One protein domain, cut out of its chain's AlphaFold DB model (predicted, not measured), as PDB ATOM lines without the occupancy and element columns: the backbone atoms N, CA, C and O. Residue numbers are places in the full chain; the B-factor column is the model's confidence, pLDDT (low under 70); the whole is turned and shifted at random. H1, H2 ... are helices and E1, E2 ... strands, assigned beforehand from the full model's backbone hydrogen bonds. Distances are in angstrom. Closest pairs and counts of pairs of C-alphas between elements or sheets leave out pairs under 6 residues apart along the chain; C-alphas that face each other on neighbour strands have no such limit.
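What this domain is: This is residues 4 to 136 of the 308 residues of an uncharacterized protein of Anopheles maculatus (UniProt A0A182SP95). One twisted sheet of six strands makes the core, with the long helix H1 over one face and the small helix H3 at the opposite face, beside the strands; the very short H2 only grazes the sheet. The sheet runs E1, E2, E3, E4, E5, E6 and is mixed: E1 to E4 are parallel, and E4, E5 and E6 fold back and forth. The printed part has 133 residues, with three named helices and six named strands in the order E1 H1 H2 E2 E3 H3 E4 E5 E6; the class is mixed, helices and strands, though under half of the residues are in named elements. It is compact, with a radius of gyration of the C-alphas of 14.4 A, and rounded, spanning 39 by 36 by 27 A.

Where its parts are: In the sheet, E1 is residues 15 to 19, 12.9 A long, beginning at C-alpha 15 (31.302, 34.178, -33.077). E2 is residues 60 to 65, 16.0 A; E3, residues 82 to 88, 19.9 A; E4, residues 110 to 115, 15.8 A; E5, residues 120 to 125, 16.7 A. E6, residues 132 to 135, is 9.8 A and ends at C-alpha 135 (49.628, 27.250, -44.645). H1 is residues 24 to 36, 19.1 A, from C-alpha 24 (48.692, 46.619, -29.318). H2 is residues 47 to 50, 5.2 A, and H3 residues 94 to 100, 9.8 A.

How they stand to each other: E1 and E6 are the edge strands. E1 and E2 are parallel at 7 degrees, with N 62 and O 16 2.8 A apart, within hydrogen-bond range, as are N 84 and O 61 of parallel E3 and E2, 2.8 A, and N 113 and O 85 of parallel E4 and E3, 2.8 A. E4, E5 and E6 form a meander, each strand the antiparallel neighbour of the one before; both hairpins have pairs within range, N 112 and O 123 at 2.8 A, N 133 and O 124 at 2.8 A. E1, H1 H2, E2 is a strand-helix-strand unit, two parallel neighbour strands with helices between, its crossover left-handed; in E3, H3, E4 it is right-handed. H1 is on the sheet at a height of 9.3 A, over E2 and E3, along the strands at 4 degrees to E2 on the local plane; its closest C-alphas to E2 are those of Ser 26 and Met 64, 6.8 A. H3 is on the opposite face at a height of 7.8 A, over none of the strands, but only just, with 2 of its C-alphas falling on E4. H2 only grazes the sheet with residues 47 to 50; the closest C-alphas of E1 and H2 are those of Phe 16 and Leu 50, 7.0 A. Every O i to N i+4 pair is within hydrogen-bond range in H1 and H3; H2 is too short for one.

The domain as a whole: The C-alphas farthest apart, those of Pro 39 and Ser 101, are 39.6 A apart. The printed part has no cut, and the link from E2 to E3, residues 66 to 81, is long. Mean pLDDT of the printed part is 72.7; 52 residues are under 70, among them residues 4 to 14, 37 to 59 and 70 to 81.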
ATOM      1  N   ASN A   4      35.281  34.843 -44.193       59.81
ATOM      2  CA  ASN A   4      34.168  34.153 -44.848       59.81
ATOM      3  C   ASN A   4      34.506  32.733 -45.325       59.81
ATOM      4  O   ASN A   4      33.612  31.893 -45.388       59.81
ATOM      5  N   GLN A   5      35.769  32.439 -45.647       61.25
ATOM      6  CA  GLN A   5      36.185  31.075 -45.999       61.25
ATOM      7  C   GLN A   5      36.316  30.177 -44.761       61.25
ATOM      8  O   GLN A   5      36.057  28.975 -44.821       61.25
ATOM      9  N   TRP A   6      36.720  30.756 -43.632       65.69
ATOM     10  CA  TRP A   6      37.065  30.012 -42.423       65.69
ATOM     11  C   TRP A   6      35.862  29.855 -41.498       65.69
ATOM     12  O   TRP A   6      35.627  28.763 -40.986       65.69
ATOM     13  N   CYS A   7      35.068  30.911 -41.352       68.69
ATOM     14  CA  CYS A   7      33.874  30.970 -40.522       68.69
ATOM     15  C   CYS A   7      32.741  31.708 -41.251       68.69
ATOM     16  O   CYS A   7      32.360  32.808 -40.856       68.69
ATOM     17  N   PRO A   8      32.179  31.118 -42.323       66.81
ATOM     18  CA  PRO A   8      31.104  31.750 -43.075       66.81
ATOM     19  C   PRO A   8      29.890  32.061 -42.189       66.81
ATOM     20  O   PRO A   8      29.333  31.165 -41.547       66.81
ATOM     21  N   ALA A   9      29.418  33.311 -42.223       62.09
ATOM     22  CA  ALA A   9      28.310  33.811 -41.398       62.09
ATOM     23  C   ALA A   9      26.945  33.123 -41.652       62.09
ATOM     24  O   ALA A   9      25.994  33.266 -40.871       62.09
ATOM     25  N   TRP A  10      26.811  32.379 -42.755       60.44
ATOM     26  CA  TRP A  10      25.645  31.534 -43.038       60.44
ATOM     27  C   TRP A  10      25.722  30.168 -42.342       60.44
ATOM     28  O   TRP A  10      24.690  29.593 -42.001       60.44
ATOM     29  N   ARG A  11      26.935  29.661 -42.087       62.31
ATOM     30  CA  ARG A  11      27.176  28.352 -41.464       62.31
ATOM     31  C   ARG A  11      27.357  28.455 -39.953       62.31
ATOM     32  O   ARG A  11      26.931  27.542 -39.250       62.31
ATOM     33  N   HIS A  12      27.936  29.555 -39.463       65.12
ATOM     34  CA  HIS A  12      28.219  29.781 -38.045       65.12
ATOM     35  C   HIS A  12      27.352  30.918 -37.490       65.12
ATOM     36  O   HIS A  12      27.474  32.064 -37.912       65.12
ATOM     37  N   LYS A  13      26.435  30.599 -36.564       58.03
ATOM     38  CA  LYS A  13      25.440  31.561 -36.042       58.03
ATOM     39  C   LYS A  13      25.980  32.472 -34.929       58.03
ATOM     40  O   LYS A  13      25.361  33.495 -34.651       58.03
ATOM     41  N   ARG A  14      27.092  32.096 -34.288       66.19
ATOM     42  CA  ARG A  14      27.728  32.818 -33.172       66.19
ATOM     43  C   ARG A  14      29.242  32.846 -33.370       66.19
ATOM     44  O   ARG A  14      29.815  31.817 -33.737       66.19
ATOM     45  N   LEU A  15      29.853  34.002 -33.123       71.94
ATOM     46  CA  LEU A  15      31.302  34.178 -33.077       71.94
ATOM     47  C   LEU A  15      31.708  34.389 -31.617       71.94
ATOM     48  O   LEU A  15      31.224  35.314 -30.966       71.94
ATOM     49  N   PHE A  16      32.581  33.529 -31.107       73.25
ATOM     50  CA  PHE A  16      33.131  33.675 -29.759       73.25
ATOM     51  C   PHE A  16      34.470  34.387 -29.846       73.25
ATOM     52  O   PHE A  16      35.289  34.023 -30.686       73.25
ATOM     53  N   VAL A  17      34.678  35.393 -29.003       74.62
ATOM     54  CA  VAL A  17      35.919  36.167 -28.969       74.62
ATOM     55  C   VAL A  17      36.454  36.148 -27.548       74.62
ATOM     56  O   VAL A  17      35.813  36.665 -26.638       74.62
ATOM     57  N   LEU A  18      37.642  35.579 -27.369       74.44
ATOM     58  CA  LEU A  18      38.405  35.691 -26.130       74.44
ATOM     59  C   LEU A  18      39.693  36.443 -26.414       74.44
ATOM     60  O   LEU A  18      40.490  36.002 -27.238       74.44
ATOM     61  N   ASN A  19      39.896  37.565 -25.731       76.56
ATOM     62  CA  ASN A  19      41.122  38.337 -25.836       76.56
ATOM     63  C   ASN A  19      41.864  38.328 -24.498       76.56
ATOM     64  O   ASN A  19      41.499  39.042 -23.571       76.56
ATOM     65  N   TYR A  20      42.898  37.495 -24.410       75.19
ATOM     66  CA  TYR A  20      43.852  37.466 -23.297       75.19
ATOM     67  C   TYR A  20      45.161  38.182 -23.648       75.19
ATOM     68  O   TYR A  20      46.085  38.259 -22.834       75.19
ATOM     69  N   ASN A  21      45.258  38.700 -24.870       77.06
ATOM     70  CA  ASN A  21      46.458  39.321 -25.377       77.06
ATOM     71  C   ASN A  21      46.426  40.832 -25.129       77.06
ATOM     72  O   ASN A  21      45.413  41.485 -25.335       77.06
ATOM     73  N   THR A  22      47.552  41.385 -24.687       79.31
ATOM     74  CA  THR A  22      47.708  42.832 -24.455       79.31
ATOM     75  C   THR A  22      48.685  43.477 -25.430       79.31
ATOM     76  O   THR A  22      49.148  44.588 -25.186       79.31
ATOM     77  N   ASP A  23      49.083  42.767 -26.484       81.44
ATOM     78  CA  ASP A  23      49.841  43.350 -27.585       81.44
ATOM     79  C   ASP A  23      48.969  44.385 -28.317       81.44
ATOM     80  O   ASP A  23      47.870  44.043 -28.737       81.44
ATOM     81  N   PRO A  24      49.431  45.627 -28.536       81.75
ATOM     82  CA  PRO A  24      48.692  46.619 -29.318       81.75
ATOM     83  C   PRO A  24      48.204  46.108 -30.686       81.75
ATOM     84  O   PRO A  24      47.114  46.460 -31.127       81.75
ATOM     85  N   LEU A  25      48.973  45.228 -31.338       84.25
ATOM     86  CA  LEU A  25      48.583  44.628 -32.617       84.25
ATOM     87  C   LEU A  25      47.386  43.674 -32.493       84.25
ATOM     88  O   LEU A  25      46.676  43.476 -33.478       84.25
ATOM     89  N   SER A  26      47.147  43.068 -31.324       83.69
ATOM     90  CA  SER A  26      46.006  42.164 -31.138       83.69
ATOM     91  C   SER A  26      44.680  42.920 -31.230       83.69
ATOM     92  O   SER A  26      43.749  42.433 -31.873       83.69
ATOM     93  N   GLU A  27      44.612  44.124 -30.658       83.00
ATOM     94  CA  GLU A  27      43.432  44.994 -30.709       83.00
ATOM     95  C   GLU A  27      43.132  45.465 -32.137       83.00
ATOM     96  O   GLU A  27      41.981  45.415 -32.587       83.00
ATOM     97  N   ASP A  28      44.168  45.841 -32.892       85.00
ATOM     98  CA  ASP A  28      44.031  46.238 -34.297       85.00
ATOM     99  C   ASP A  28      43.524  45.074 -35.164       85.00
ATOM    100  O   ASP A  28      42.593  45.236 -35.963       85.00
ATOM    101  N   ILE A  29      44.094  43.875 -34.977       83.75
ATOM    102  CA  ILE A  29      43.679  42.651 -35.677       83.75
ATOM    103  C   ILE A  29      42.224  42.319 -35.346       83.75
ATOM    104  O   ILE A  29      41.420  42.083 -36.253       83.75
ATOM    105  N   LEU A  30      41.863  42.323 -34.061       83.38
ATOM    106  CA  LEU A  30      40.508  42.013 -33.622       83.38
ATOM    107  C   LEU A  30      39.501  43.012 -34.202       83.38
ATOM    108  O   LEU A  30      38.482  42.612 -34.769       83.38
ATOM    109  N   THR A  31      39.817  44.304 -34.143       83.44
ATOM    110  CA  THR A  31      38.980  45.373 -34.697       83.44
ATOM    111  C   THR A  31      38.777  45.204 -36.203       83.44
ATOM    112  O   THR A  31      37.653  45.335 -36.700       83.44
ATOM    113  N   ALA A  32      39.834  44.874 -36.950       83.50
ATOM    114  CA  ALA A  32      39.742  44.616 -38.384       83.50
ATOM    115  C   ALA A  32      38.852  43.398 -38.692       83.50
ATOM    116  O   ALA A  32      38.013  43.456 -39.594       83.50
ATOM    117  N   ILE A  33      38.975  42.319 -37.917       79.12
ATOM    118  CA  ILE A  33      38.153  41.112 -38.075       79.12
ATOM    119  C   ILE A  33      36.677  41.407 -37.793       79.12
ATOM    120  O   ILE A  33      35.809  40.966 -38.549       79.12
ATOM    121  N   LEU A  34      36.376  42.175 -36.746       77.75
ATOM    122  CA  LEU A  34      35.004  42.562 -36.420       77.75
ATOM    123  C   LEU A  34      34.383  43.437 -37.518       77.75
ATOM    124  O   LEU A  34      33.228  43.218 -37.882       77.75
ATOM    125  N   LYS A  35      35.155  44.359 -38.112       79.94
ATOM    126  CA  LYS A  35      34.710  45.189 -39.248       79.94
ATOM    127  C   LYS A  35      34.392  44.363 -40.495       79.94
ATOM    128  O   LYS A  35      33.376  44.608 -41.139       79.94
ATOM    129  N   ILE A  36      35.221  43.369 -40.822       74.38
ATOM    130  CA  ILE A  36      35.016  42.490 -41.991       74.38
ATOM    131  C   ILE A  36      33.732  41.651 -41.857       74.38
ATOM    132  O   ILE A  36      33.122  41.304 -42.866       74.38
ATOM    133  N   ASN A  37      33.311  41.330 -40.631       66.75
ATOM    134  CA  ASN A  37      32.152  40.472 -40.360       66.75
ATOM    135  C   ASN A  37      30.852  41.238 -40.058       66.75
ATOM    136  O   ASN A  37      29.891  40.640 -39.572       66.75
ATOM    137  N   ALA A  38      30.794  42.545 -40.324       66.81
ATOM    138  CA  ALA A  38      29.564  43.312 -40.171       66.81
ATOM    139  C   ALA A  38      28.529  42.947 -41.266       66.81
ATOM    140  O   ALA A  38      28.905  42.832 -42.434       66.81
ATOM    141  N   PRO A  39      27.225  42.809 -40.939       57.69
ATOM    142  CA  PRO A  39      26.620  42.898 -39.608       57.69
ATOM    143  C   PRO A  39      26.812  41.610 -38.784       57.69
ATOM    144  O   PRO A  39      26.472  40.503 -39.210       57.69
ATOM    145  N   LEU A  40      27.339  41.776 -37.569       59.88
ATOM    146  CA  LEU A  40      27.640  40.693 -36.630       59.88
ATOM    147  C   LEU A  40      26.339  40.069 -36.108       59.88
ATOM    148  O   LEU A  40      25.469  40.782 -35.616       59.88
ATOM    149  N   LYS A  41      26.199  38.738 -36.186       60.09
ATOM    150  CA  LYS A  41      24.979  38.059 -35.713       60.09
ATOM    151  C   LYS A  41      24.901  37.972 -34.188       60.09
ATOM    152  O   LYS A  41      23.870  38.342 -33.648       60.09
ATOM    153  N   ILE A  42      25.950  37.485 -33.509       59.84
ATOM    154  CA  ILE A  42      26.062  37.399 -32.036       59.84
ATOM    155  C   ILE A  42      27.555  37.295 -31.668       59.84
ATOM    156  O   ILE A  42      28.225  36.377 -32.153       59.84
ATOM    157  N   ILE A  43      28.050  38.194 -30.808       67.38
ATOM    158  CA  ILE A  43      29.374  38.107 -30.165       67.38
ATOM    159  C   ILE A  43      29.171  37.647 -28.721       67.38
ATOM    160  O   ILE A  43      28.299  38.168 -28.032       67.38
ATOM    161  N   SER A  44      29.973  36.690 -28.261       65.81
ATOM    162  CA  SER A  44      30.044  36.314 -26.846       65.81
ATOM    163  C   SER A  44      31.501  36.283 -26.392       65.81
ATOM    164  O   SER A  44      32.371  35.788 -27.112       65.81
ATOM    165  N   ASN A  45      31.743  36.831 -25.202       68.25
ATOM    166  CA  ASN A  45      33.023  36.836 -24.493       68.25
ATOM    167  C   ASN A  45      33.011  35.904 -23.266       68.25
ATOM    168  O   ASN A  45      33.949  35.908 -22.473       68.25
ATOM    169  N   GLU A  46      31.948  35.117 -23.087       65.88
ATOM    170  CA  GLU A  46      31.812  34.210 -21.953       65.88
ATOM    171  C   GLU A  46      32.724  32.992 -22.138       65.88
ATOM    172  O   GLU A  46      32.572  32.219 -23.088       65.88
ATOM    173  N   PHE A  47      33.653  32.785 -21.201       61.69
ATOM    174  CA  PHE A  47      34.560  31.632 -21.213       61.69
ATOM    175  C   PHE A  47      33.803  30.291 -21.173       61.69
ATOM    176  O   PHE A  47      34.182  29.339 -21.853       61.69
ATOM    177  N   SER A  48      32.678  30.229 -20.456       59.34
ATOM    178  CA  SER A  48      31.786  29.060 -20.418       59.34
ATOM    179  C   SER A  48      31.199  28.703 -21.791       59.34
ATOM    180  O   SER A  48      30.914  27.537 -22.055       59.34
ATOM    181  N   GLY A  49      31.047  29.680 -22.692       56.06
ATOM    182  CA  GLY A  49      30.580  29.464 -24.064       56.06
ATOM    183  C   GLY A  49      31.633  28.837 -24.984       56.06
ATOM    184  O   GLY A  49      31.287  28.273 -26.027       56.06
ATOM    185  N   LEU A  50      32.904  28.918 -24.584       56.88
ATOM    186  CA  LEU A  50      34.057  28.363 -25.282       56.88
ATOM    187  C   LEU A  50      34.288  26.896 -24.918       56.88
ATOM    188  O   LEU A  50      34.619  26.083 -25.784       56.88
ATOM    189  N   THR A  51      34.081  26.569 -23.639       50.62
ATOM    190  CA  THR A  51      34.177  25.214 -23.115       50.62
ATOM    191  C   THR A  51      32.839  24.489 -23.271       50.62
ATOM    192  O   THR A  51      32.039  24.455 -22.339       50.62
ATOM    193  N   TYR A  52      32.541  23.944 -24.452       47.59
ATOM    194  CA  TYR A  52      31.249  23.289 -24.675       47.59
ATOM    195  C   TYR A  52      31.420  21.878 -25.250       47.59
ATOM    196  O   TYR A  52      32.029  21.700 -26.300       47.59
ATOM    197  N   TRP A  53      30.885  20.891 -24.522       41.41
ATOM    198  CA  TRP A  53      30.961  19.442 -24.767       41.41
ATOM    199  C   TRP A  53      30.085  19.000 -25.937       41.41
ATOM    200  O   TRP A  53      29.102  18.283 -25.754       41.41
ATOM    201  N   THR A  54      30.322  19.541 -27.132       44.25
ATOM    202  CA  THR A  54      29.350  19.391 -28.211       44.25
ATOM    203  C   THR A  54      29.963  19.241 -29.586       44.25
ATOM    204  O   THR A  54      30.909  19.928 -29.970       44.25
ATOM    205  N   TYR A  55      29.334  18.381 -30.383       47.00
ATOM    206  CA  TYR A  55      29.591  18.202 -31.810       47.00
ATOM    207  C   TYR A  55      28.979  19.331 -32.650       47.00
ATOM    208  O   TYR A  55      28.660  19.139 -33.828       47.00
ATOM    209  N   GLU A  56      28.785  20.525 -32.076       51.50
ATOM    210  CA  GLU A  56      28.191  21.646 -32.793       51.50
ATOM    211  C   GLU A  56      29.183  22.176 -33.843       51.50
ATOM    212  O   GLU A  56      29.889  23.165 -33.662       51.50
ATOM    213  N   ASN A  57      29.182  21.527 -35.010       52.50
ATOM    214  CA  ASN A  57      30.026  21.780 -36.183       52.50
ATOM    215  C   ASN A  57      29.801  23.164 -36.836       52.50
ATOM    216  O   ASN A  57      30.247  23.417 -37.958       52.50
ATOM    217  N   ARG A  58      29.052  24.046 -36.168       60.22
ATOM    218  CA  ARG A  58      28.608  25.368 -36.623       60.22
ATOM    219  C   ARG A  58      29.037  26.483 -35.669       60.22
ATOM    220  O   ARG A  58      28.459  27.566 -35.685       60.22
ATOM    221  N   ARG A  59      30.093  26.266 -34.883       67.19
ATOM    222  CA  ARG A  59      30.727  27.304 -34.058       67.19
ATOM    223  C   ARG A  59      32.105  27.683 -34.581       67.19
ATOM    224  O   ARG A  59      32.829  26.845 -35.119       67.19
ATOM    225  N   CYS A  60      32.412  28.966 -34.456       75.25
ATOM    226  CA  CYS A  60      33.719  29.531 -34.733       75.25
ATOM    227  C   CYS A  60      34.161  30.326 -33.508       75.25
ATOM    228  O   CYS A  60      33.407  31.172 -33.018       75.25
ATOM    229  N   ALA A  61      35.355  30.026 -33.015       77.88
ATOM    230  CA  ALA A  61      35.946  30.687 -31.869       77.88
ATOM    231  C   ALA A  61      37.241  31.373 -32.294       77.88
ATOM    232  O   ALA A  61      38.111  30.761 -32.915       77.88
ATOM    233  N   LEU A  62      37.347  32.647 -31.950       82.00
ATOM    234  CA  LEU A  62      38.527  33.461 -32.125       82.00
ATOM    235  C   LEU A  62      39.158  33.696 -30.755       82.00
ATOM    236  O   LEU A  62      38.508  34.180 -29.828       82.00
ATOM    237  N   MET A  63      40.423  33.326 -30.633       81.75
ATOM    238  CA  MET A  63      41.197  33.490 -29.411       81.75
ATOM    239  C   MET A  63      42.412  34.347 -29.707       81.75
ATOM    240  O   MET A  63      43.194  34.014 -30.590       81.75
ATOM    241  N   MET A  64      42.602  35.411 -28.945       84.31
ATOM    242  CA  MET A  64      43.847  36.163 -28.916       84.31
ATOM    243  C   MET A  64      44.576  35.767 -27.634       84.31
ATOM    244  O   MET A  64      44.080  36.013 -26.535       84.31
ATOM    245  N   VAL A  65      45.737  35.138 -27.769       83.19
ATOM    246  CA  VAL A  65      46.569  34.678 -26.647       83.19
ATOM    247  C   VAL A  65      47.955  35.305 -26.742       83.19
ATOM    248  O   VAL A  65      48.410  35.667 -27.829       83.19
ATOM    249  N   ARG A  66      48.644  35.462 -25.612       79.94
ATOM    250  CA  ARG A  66      49.998  36.031 -25.586       79.94
ATOM    251  C   ARG A  66      51.031  35.044 -26.136       79.94
ATOM    252  O   ARG A  66      51.936  35.463 -26.850       79.94
ATOM    253  N   GLY A  67      50.872  33.750 -25.865       74.75
ATOM    254  CA  GLY A  67      51.785  32.660 -26.239       74.75
ATOM    255  C   GLY A  67      52.576  32.056 -25.067       74.75
ATOM    256  O   GLY A  67      53.366  31.139 -25.278       74.75
ATOM    257  N   TYR A  68      52.372  32.549 -23.841       77.31
ATOM    258  CA  TYR A  68      52.973  32.002 -22.611       77.31
ATOM    259  C   TYR A  68      51.981  31.178 -21.779       77.31
ATOM    260  O   TYR A  68      52.339  30.620 -20.743       77.31
ATOM    261  N   GLU A  69      50.722  31.129 -22.202       74.06
ATOM    262  CA  GLU A  69      49.662  30.393 -21.539       74.06
ATOM    263  C   GLU A  69      49.899  28.887 -21.670       74.06
ATOM    264  O   GLU A  69      50.110  28.373 -22.767       74.06
ATOM    265  N   ARG A  70      49.816  28.171 -20.545       69.31
ATOM    266  CA  ARG A  70      49.764  26.708 -20.530       69.31
ATOM    267  C   ARG A  70      48.333  26.263 -20.326       69.31
ATOM    268  O   ARG A  70      47.734  26.523 -19.280       69.31
ATOM    269  N   LEU A  71      47.801  25.571 -21.317       64.81
ATOM    270  CA  LEU A  71      46.478  24.986 -21.236       64.81
ATOM    271  C   LEU A  71      46.588  23.609 -20.567       64.81
ATOM    272  O   LEU A  71      46.997  22.636 -21.195       64.81
ATOM    273  N   LYS A  72      46.275  23.535 -19.267       58.00
ATOM    274  CA  LYS A  72      46.323  22.271 -18.518       58.00
ATOM    275  C   LYS A  72      45.150  21.361 -18.916       58.00
ATOM    276  O   LYS A  72      44.005  21.809 -18.834       58.00
ATOM    277  N   PRO A  73      45.404  20.091 -19.278       54.25
ATOM    278  CA  PRO A  73      44.359  19.129 -19.578       54.25
ATOM    279  C   PRO A  73      43.840  18.553 -18.257       54.25
ATOM    280  O   PRO A  73      44.271  17.487 -17.835       54.25
ATOM    281  N   ASN A  74      42.965  19.271 -17.549       45.62
ATOM    282  CA  ASN A  74      42.253  18.623 -16.441       45.62
ATOM    283  C   ASN A  74      41.247  17.588 -16.966       45.62
ATOM    284  O   ASN A  74      41.018  16.605 -16.280       45.62
ATOM    285  N   ASP A  75      40.761  17.755 -18.203       45.50
ATOM    286  CA  ASP A  75      39.992  16.772 -18.965       45.50
ATOM    287  C   ASP A  75      40.291  16.949 -20.466       45.50
ATOM    288  O   ASP A  75      40.536  18.081 -20.902       45.50
ATOM    289  N   PRO A  76      40.298  15.885 -21.290       44.47
ATOM    290  CA  PRO A  76      40.380  16.021 -22.741       44.47
ATOM    291  C   PRO A  76      39.126  16.740 -23.238       44.47
ATOM    292  O   PRO A  76      38.035  16.170 -23.276       44.47
ATOM    293  N   ILE A  77      39.270  18.014 -23.598       48.34
ATOM    294  CA  ILE A  77      38.128  18.818 -24.018       48.34
ATOM    295  C   ILE A  77      37.953  18.699 -25.529       48.34
ATOM    296  O   ILE A  77      38.692  19.292 -26.311       48.34
ATOM    297  N   TYR A  78      36.972  17.896 -25.938       50.81
ATOM    298  CA  TYR A  78      36.579  17.747 -27.334       50.81
ATOM    299  C   TYR A  78      35.772  18.964 -27.766       50.81
ATOM    300  O   TYR A  78      34.615  19.135 -27.377       50.81
ATOM    301  N   TYR A  79      36.365  19.804 -28.604       52.62
ATOM    302  CA  TYR A  79      35.674  20.955 -29.146       52.62
ATOM    303  C   TYR A  79      35.410  20.786 -30.636       52.62
ATOM    304  O   TYR A  79      36.266  21.078 -31.456       52.62
ATOM    305  N   GLY A  80      34.179  20.435 -31.017       54.59
ATOM    306  CA  GLY A  80      33.780  20.388 -32.431       54.59
ATOM    307  C   GLY A  80      33.808  21.747 -33.160       54.59
ATOM    308  O   GLY A  80      33.523  21.802 -34.366       54.59
ATOM    309  N   SER A  81      34.137  22.831 -32.445       63.38
ATOM    310  CA  SER A  81      34.275  24.205 -32.937       63.38
ATOM    311  C   SER A  81      35.555  24.394 -33.751       63.38
ATOM    312  O   SER A  81      36.595  23.816 -33.460       63.38
ATOM    313  N   ARG A  82      35.508  25.265 -34.762       76.81
ATOM    314  CA  ARG A  82      36.725  25.709 -35.454       76.81
ATOM    315  C   ARG A  82      37.381  26.835 -34.655       76.81
ATOM    316  O   ARG A  82      36.727  27.850 -34.411       76.81
ATOM    317  N   TYR A  83      38.647  26.659 -34.283       79.38
ATOM    318  CA  TYR A  83      39.419  27.639 -33.517       79.38
ATOM    319  C   TYR A  83      40.381  28.392 -34.418       79.38
ATOM    320  O   TYR A  83      41.121  27.798 -35.200       79.38
ATOM    321  N   ILE A  84      40.381  29.710 -34.277       85.31
ATOM    322  CA  ILE A  84      41.349  30.604 -34.893       85.31
ATOM    323  C   ILE A  84      42.071  31.292 -33.744       85.31
ATOM    324  O   ILE A  84      41.500  32.147 -33.066       85.31
ATOM    325  N   ILE A  85      43.301  30.864 -33.490       86.56
ATOM    326  CA  ILE A  85      44.086  31.283 -32.336       86.56
ATOM    327  C   ILE A  85      45.195  32.191 -32.841       86.56
ATOM    328  O   ILE A  85      46.070  31.752 -33.579       86.56
ATOM    329  N   PHE A  86      45.159  33.457 -32.456       87.44
ATOM    330  CA  PHE A  86      46.187  34.439 -32.757       87.44
ATOM    331  C   PHE A  86      47.155  34.535 -31.597       87.44
ATOM    332  O   PHE A  86      46.747  34.697 -30.446       87.44
ATOM    333  N   HIS A  87      48.438  34.487 -31.915       88.56
ATOM    334  CA  HIS A  87      49.500  34.576 -30.935       88.56
ATOM    335  C   HIS A  87      50.643  35.428 -31.455       88.56
ATOM    336  O   HIS A  87      50.989  35.409 -32.638       88.56
ATOM    337  N   THR A  88      51.247  36.174 -30.537       85.75
ATOM    338  CA  THR A  88      52.450  36.938 -30.852       85.75
ATOM    339  C   THR A  88      53.596  35.984 -31.188       85.75
ATOM    340  O   THR A  88      53.778  34.941 -30.546       85.75
ATOM    341  N   LYS A  89      54.380  36.315 -32.218       84.56
ATOM    342  CA  LYS A  89      55.574  35.551 -32.586       84.56
ATOM    343  C   LYS A  89      56.697  35.853 -31.594       84.56
ATOM    344  O   LYS A  89      57.505  36.760 -31.787       84.56
ATOM    345  N   LEU A  90      56.719  35.082 -30.514       82.81
ATOM    346  CA  LEU A  90      57.726  35.139 -29.459       82.81
ATOM    347  C   LEU A  90      58.919  34.234 -29.788       82.81
ATOM    348  O   LEU A  90      58.787  33.270 -30.537       82.81
ATOM    349  N   LYS A  91      60.084  34.518 -29.187       79.88
ATOM    350  CA  LYS A  91      61.266  33.635 -29.278       79.88
ATOM    351  C   LYS A  91      61.013  32.253 -28.665       79.88
ATOM    352  O   LYS A  91      61.597  31.281 -29.122       79.88
ATOM    353  N   GLN A  92      60.155  32.189 -27.649       80.00
ATOM    354  CA  GLN A  92      59.689  30.959 -27.024       80.00
ATOM    355  C   GLN A  92      58.176  31.067 -26.838       80.00
ATOM    356  O   GLN A  92      57.702  32.026 -26.228       80.00
ATOM    357  N   ASN A  93      57.426  30.119 -27.397       81.56
ATOM    358  CA  ASN A  93      55.969  30.095 -27.328       81.56
ATOM    359  C   ASN A  93      55.539  28.783 -26.667       81.56
ATOM    360  O   ASN A  93      55.443  27.751 -27.324       81.56
ATOM    361  N   LEU A  94      55.284  28.853 -25.360       80.44
ATOM    362  CA  LEU A  94      54.981  27.686 -24.529       80.44
ATOM    363  C   LEU A  94      53.719  26.956 -24.998       80.44
ATOM    364  O   LEU A  94      53.658  25.737 -24.908       80.44
ATOM    365  N   LEU A  95      52.737  27.686 -25.535       78.62
ATOM    366  CA  LEU A  95      51.511  27.089 -26.057       78.62
ATOM    367  C   LEU A  95      51.773  26.264 -27.325       78.62
ATOM    368  O   LEU A  95      51.204  25.187 -27.490       78.62
ATOM    369  N   MET A  96      52.630  26.759 -28.221       80.06
ATOM    370  CA  MET A  96      53.045  26.017 -29.416       80.06
ATOM    371  C   MET A  96      53.956  24.842 -29.070       80.06
ATOM    372  O   MET A  96      53.846  23.787 -29.695       80.06
ATOM    373  N   ASP A  97      54.820  25.002 -28.068       81.62
ATOM    374  CA  ASP A  97      55.661  23.922 -27.553       81.62
ATOM    375  C   ASP A  97      54.788  22.786 -26.987       81.62
ATOM    376  O   ASP A  97      54.970  21.634 -27.382       81.62
ATOM    377  N   ASP A  98      53.778  23.116 -26.171       75.69
ATOM    378  CA  ASP A  98      52.803  22.164 -25.609       75.69
ATOM    379  C   ASP A  98      51.927  21.505 -26.697       75.69
ATOM    380  O   ASP A  98      51.570  20.324 -26.610       75.69
ATOM    381  N   LEU A  99      51.578  22.253 -27.751       73.81
ATOM    382  CA  LEU A  99      50.852  21.717 -28.905       73.81
ATOM    383  C   LEU A  99      51.706  20.679 -29.643       73.81
ATOM    384  O   LEU A  99      51.213  19.608 -30.000       73.81
ATOM    385  N   ASN A 100      52.986  20.981 -29.871       75.44
ATOM    386  CA  ASN A 100      53.912  20.115 -30.594       75.44
ATOM    387  C   ASN A 100      54.274  18.862 -29.787       75.44
ATOM    388  O   ASN A 100      54.265  17.763 -30.347       75.44
ATOM    389  N   SER A 101      54.494  18.994 -28.477       72.12
ATOM    390  CA  SER A 101      54.791  17.874 -27.572       72.12
ATOM    391  C   SER A 101      53.618  16.908 -27.383       72.12
ATOM    392  O   SER A 101      53.805  15.822 -26.842       72.12
ATOM    393  N   SER A 102      52.413  17.262 -27.851       64.88
ATOM    394  CA  SER A 102      51.189  16.456 -27.712       64.88
ATOM    395  C   SER A 102      50.810  16.171 -26.248       64.88
ATOM    396  O   SER A 102      50.019  15.271 -25.980       64.88
ATOM    397  N   SER A 103      51.363  16.938 -25.300       58.09
ATOM    398  CA  SER A 103      51.134  16.796 -23.854       58.09
ATOM    399  C   SER A 103      50.010  17.695 -23.321       58.09
ATOM    400  O   SER A 103      49.779  17.733 -22.114       58.09
ATOM    401  N   GLY A 104      49.352  18.451 -24.203       60.66
ATOM    402  CA  GLY A 104      48.338  19.454 -23.872       60.66
ATOM    403  C   GLY A 104      46.947  19.162 -24.449       60.66
ATOM    404  O   GLY A 104      46.558  18.017 -24.662       60.66
ATOM    405  N   ILE A 105      46.178  20.230 -24.682       61.97
ATOM    406  CA  ILE A 105      44.801  20.179 -25.201       61.97
ATOM    407  C   ILE A 105      44.754  19.662 -26.644       61.97
ATOM    408  O   ILE A 105      45.569  20.035 -27.486       61.97
ATOM    409  N   ILE A 106      43.736  18.854 -26.942       63.50
ATOM    410  CA  ILE A 106      43.424  18.376 -28.289       63.50
ATOM    411  C   ILE A 106      42.468  19.363 -28.969       63.50
ATOM    412  O   ILE A 106      41.333  19.528 -28.534       63.50
ATOM    413  N   LEU A 107      42.909  19.983 -30.066       72.06
ATOM    414  CA  LEU A 107      42.075  20.842 -30.910       72.06
ATOM    415  C   LEU A 107      42.057  20.302 -32.347       72.06
ATOM    416  O   LEU A 107      42.977  20.541 -33.125       72.06
ATOM    417  N   ASP A 108      41.000  19.576 -32.710       69.06
ATOM    418  CA  ASP A 108      40.866  18.886 -34.002       69.06
ATOM    419  C   ASP A 108      40.725  19.841 -35.209       69.06
ATOM    420  O   ASP A 108      41.061  19.484 -36.339       69.06
ATOM    421  N   LYS A 109      40.241  21.072 -34.977       77.56
ATOM    422  CA  LYS A 109      40.030  22.125 -35.991       77.56
ATOM    423  C   LYS A 109      40.638  23.469 -35.580       77.56
ATOM    424  O   LYS A 109      39.983  24.507 -35.737       77.56
ATOM    425  N   ALA A 110      41.859  23.473 -35.048       81.38
ATOM    426  CA  ALA A 110      42.569  24.707 -34.707       81.38
ATOM    427  C   ALA A 110      43.527  25.187 -35.801       81.38
ATOM    428  O   ALA A 110      44.230  24.403 -36.442       81.38
ATOM    429  N   TYR A 111      43.567  26.507 -35.963       86.38
ATOM    430  CA  TYR A 111      44.535  27.232 -36.771       86.38
ATOM    431  C   TYR A 111      45.268  28.224 -35.878       86.38
ATOM    432  O   TYR A 111      44.649  29.085 -35.252       86.38
ATOM    433  N   HIS A 112      46.584  28.089 -35.842       87.69
ATOM    434  CA  HIS A 112      47.505  28.858 -35.022       87.69
ATOM    435  C   HIS A 112      48.162  29.926 -35.896       87.69
ATOM    436  O   HIS A 112      48.915  29.608 -36.813       87.69
ATOM    437  N   ILE A 113      47.817  31.189 -35.669       89.94
ATOM    438  CA  ILE A 113      48.301  32.332 -36.439       89.94
ATOM    439  C   ILE A 113      49.359  33.056 -35.609       89.94
ATOM    440  O   ILE A 113      49.022  33.834 -34.710       89.94
ATOM    441  N   LEU A 114      50.634  32.823 -35.932       90.00
ATOM    442  CA  LEU A 114      51.742  33.610 -35.398       90.00
ATOM    443  C   LEU A 114      51.818  34.912 -36.167       90.00
ATOM    444  O   LEU A 114      51.965  34.904 -37.390       90.00
ATOM    445  N   TYR A 115      51.801  36.027 -35.455       88.31
ATOM    446  CA  TYR A 115      51.972  37.332 -36.073       88.31
ATOM    447  C   TYR A 115      53.113  38.123 -35.427       88.31
ATOM    448  O   TYR A 115      53.382  38.041 -34.228       88.31
ATOM    449  N   ASN A 116      53.796  38.905 -36.255       85.31
ATOM    450  CA  ASN A 116      54.700  39.986 -35.877       85.31
ATOM    451  C   ASN A 116      54.439  41.163 -36.830       85.31
ATOM    452  O   ASN A 116      53.735  41.018 -37.826       85.31
ATOM    453  N   ARG A 117      55.062  42.316 -36.589       82.56
ATOM    454  CA  ARG A 117      54.979  43.505 -37.449       82.56
ATOM    455  C   ARG A 117      55.356  43.248 -38.913       82.56
ATOM    456  O   ARG A 117      54.936  44.006 -39.776       82.56
ATOM    457  N   THR A 118      56.158  42.219 -39.189       82.88
ATOM    458  CA  THR A 118      56.743  41.966 -40.517       82.88
ATOM    459  C   THR A 118      56.334  40.641 -41.156       82.88
ATOM    460  O   THR A 118      56.551  40.468 -42.351       82.88
ATOM    461  N   ALA A 119      55.773  39.696 -40.398       83.88
ATOM    462  CA  ALA A 119      55.493  38.351 -40.892       83.88
ATOM    463  C   ALA A 119      54.271  37.739 -40.203       83.88
ATOM    464  O   ALA A 119      54.041  37.960 -39.011       83.88
ATOM    465  N   ILE A 120      53.532  36.934 -40.964       88.62
ATOM    466  CA  ILE A 120      52.407  36.128 -40.491       88.62
ATOM    467  C   ILE A 120      52.678  34.685 -40.901       88.62
ATOM    468  O   ILE A 120      53.006  34.419 -42.055       88.62
ATOM    469  N   GLU A 121      52.522  33.759 -39.965       90.19
ATOM    470  CA  GLU A 121      52.610  32.326 -40.221       90.19
ATOM    471  C   GLU A 121      51.349  31.649 -39.711       90.19
ATOM    472  O   GLU A 121      50.838  31.984 -38.644       90.19
ATOM    473  N   ILE A 122      50.853  30.684 -40.476       89.25
ATOM    474  CA  ILE A 122      49.643  29.946 -40.143       89.25
ATOM    475  C   ILE A 122      50.029  28.483 -40.010       89.25
ATOM    476  O   ILE A 122      50.488  27.876 -40.972       89.25
ATOM    477  N   HIS A 123      49.808  27.915 -38.833       88.56
ATOM    478  CA  HIS A 123      50.092  26.521 -38.522       88.56
ATOM    479  C   HIS A 123      48.788  25.781 -38.242       88.56
ATOM    480  O   HIS A 123      47.910  26.272 -37.532       88.56
ATOM    481  N   HIS A 124      48.653  24.589 -38.807       86.75
ATOM    482  CA  HIS A 124      47.547  23.678 -38.540       86.75
ATOM    483  C   HIS A 124      48.122  22.316 -38.178       86.75
ATOM    484  O   HIS A 124      48.944  21.779 -38.917       86.75
ATOM    485  N   LYS A 125      47.697  21.758 -37.046       83.50
ATOM    486  CA  LYS A 125      48.106  20.422 -36.624       83.50
ATOM    487  C   LYS A 125      47.003  19.427 -36.962       83.50
ATOM    488  O   LYS A 125      45.878  19.556 -36.482       83.50
ATOM    489  N   ASN A 126      47.329  18.442 -37.789       82.75
ATOM    490  CA  ASN A 126      46.403  17.393 -38.179       82.75
ATOM    491  C   ASN A 126      46.168  16.446 -36.996       82.75
ATOM    492  O   ASN A 126      47.108  15.868 -36.448       82.75
ATOM    493  N   PHE A 127      44.902  16.273 -36.620       79.38
ATOM    494  CA  PHE A 127      44.513  15.455 -35.472       79.38
ATOM    495  C   PHE A 127      44.886  13.971 -35.615       79.38
ATOM    496  O   PHE A 127      45.262  13.334 -34.635       79.38
ATOM    497  N   PHE A 128      44.787  13.412 -36.822       79.94
ATOM    498  CA  PHE A 128      44.980  11.981 -37.059       79.94
ATOM    499  C   PHE A 128      46.446  11.611 -37.299       79.94
ATOM    500  O   PHE A 128      46.891  10.574 -36.817       79.94
ATOM    501  N   THR A 129      47.205  12.448 -38.012       83.25
ATOM    502  CA  THR A 129      48.629  12.188 -38.300       83.25
ATOM    503  C   THR A 129      49.576  12.812 -37.280       83.25
ATOM    504  O   THR A 129      50.767  12.511 -37.297       83.25
ATOM    505  N   ASN A 130      49.072  13.688 -36.404       80.44
ATOM    506  CA  ASN A 130      49.858  14.482 -35.456       80.44
ATOM    507  C   ASN A 130      50.903  15.400 -36.128       80.44
ATOM    508  O   ASN A 130      51.802  15.911 -35.459       80.44
ATOM    509  N   GLN A 131      50.800  15.611 -37.444       83.94
ATOM    510  CA  GLN A 131      51.721  16.441 -38.220       83.94
ATOM    511  C   GLN A 131      51.246  17.891 -38.250       83.94
ATOM    512  O   GLN A 131      50.067  18.164 -38.478       83.94
ATOM    513  N   THR A 132      52.177  18.824 -38.066       85.44
ATOM    514  CA  THR A 132      51.916  20.257 -38.221       85.44
ATOM    515  C   THR A 132      52.275  20.684 -39.638       85.44
ATOM    516  O   THR A 132      53.394  20.459 -40.094       85.44
ATOM    517  N   ILE A 133      51.328  21.312 -40.329       86.44
ATOM    518  CA  ILE A 133      51.527  21.912 -41.645       86.44
ATOM    519  C   ILE A 133      51.495  23.433 -41.536       86.44
ATOM    520  O   ILE A 133      50.712  24.004 -40.772       86.44
ATOM    521  N   GLN A 134      52.328  24.088 -42.338       88.25
ATOM    522  CA  GLN A 134      52.299  25.534 -42.503       88.25
ATOM    523  C   GLN A 134      51.460  25.881 -43.736       88.25
ATOM    524  O   GLN A 134      51.689  25.351 -44.823       88.25
ATOM    525  N   LEU A 135      50.474  26.757 -43.563       87.12
ATOM    526  CA  LEU A 135      49.628  27.250 -44.645       87.12
ATOM    527  C   LEU A 135      50.182  28.572 -45.175       87.12
ATOM    528  O   LEU A 135      50.601  29.434 -44.400       87.12
ATOM    529  N   ASP A 136      50.139  28.738 -46.494       84.25
ATOM    530  CA  ASP A 136      50.503  29.990 -47.152       84.25
ATOM    531  C   ASP A 136      49.470  31.086 -46.810       84.25
ATOM    532  O   ASP A 136      48.295  30.941 -47.166       84.25
TER     533      ASP A 136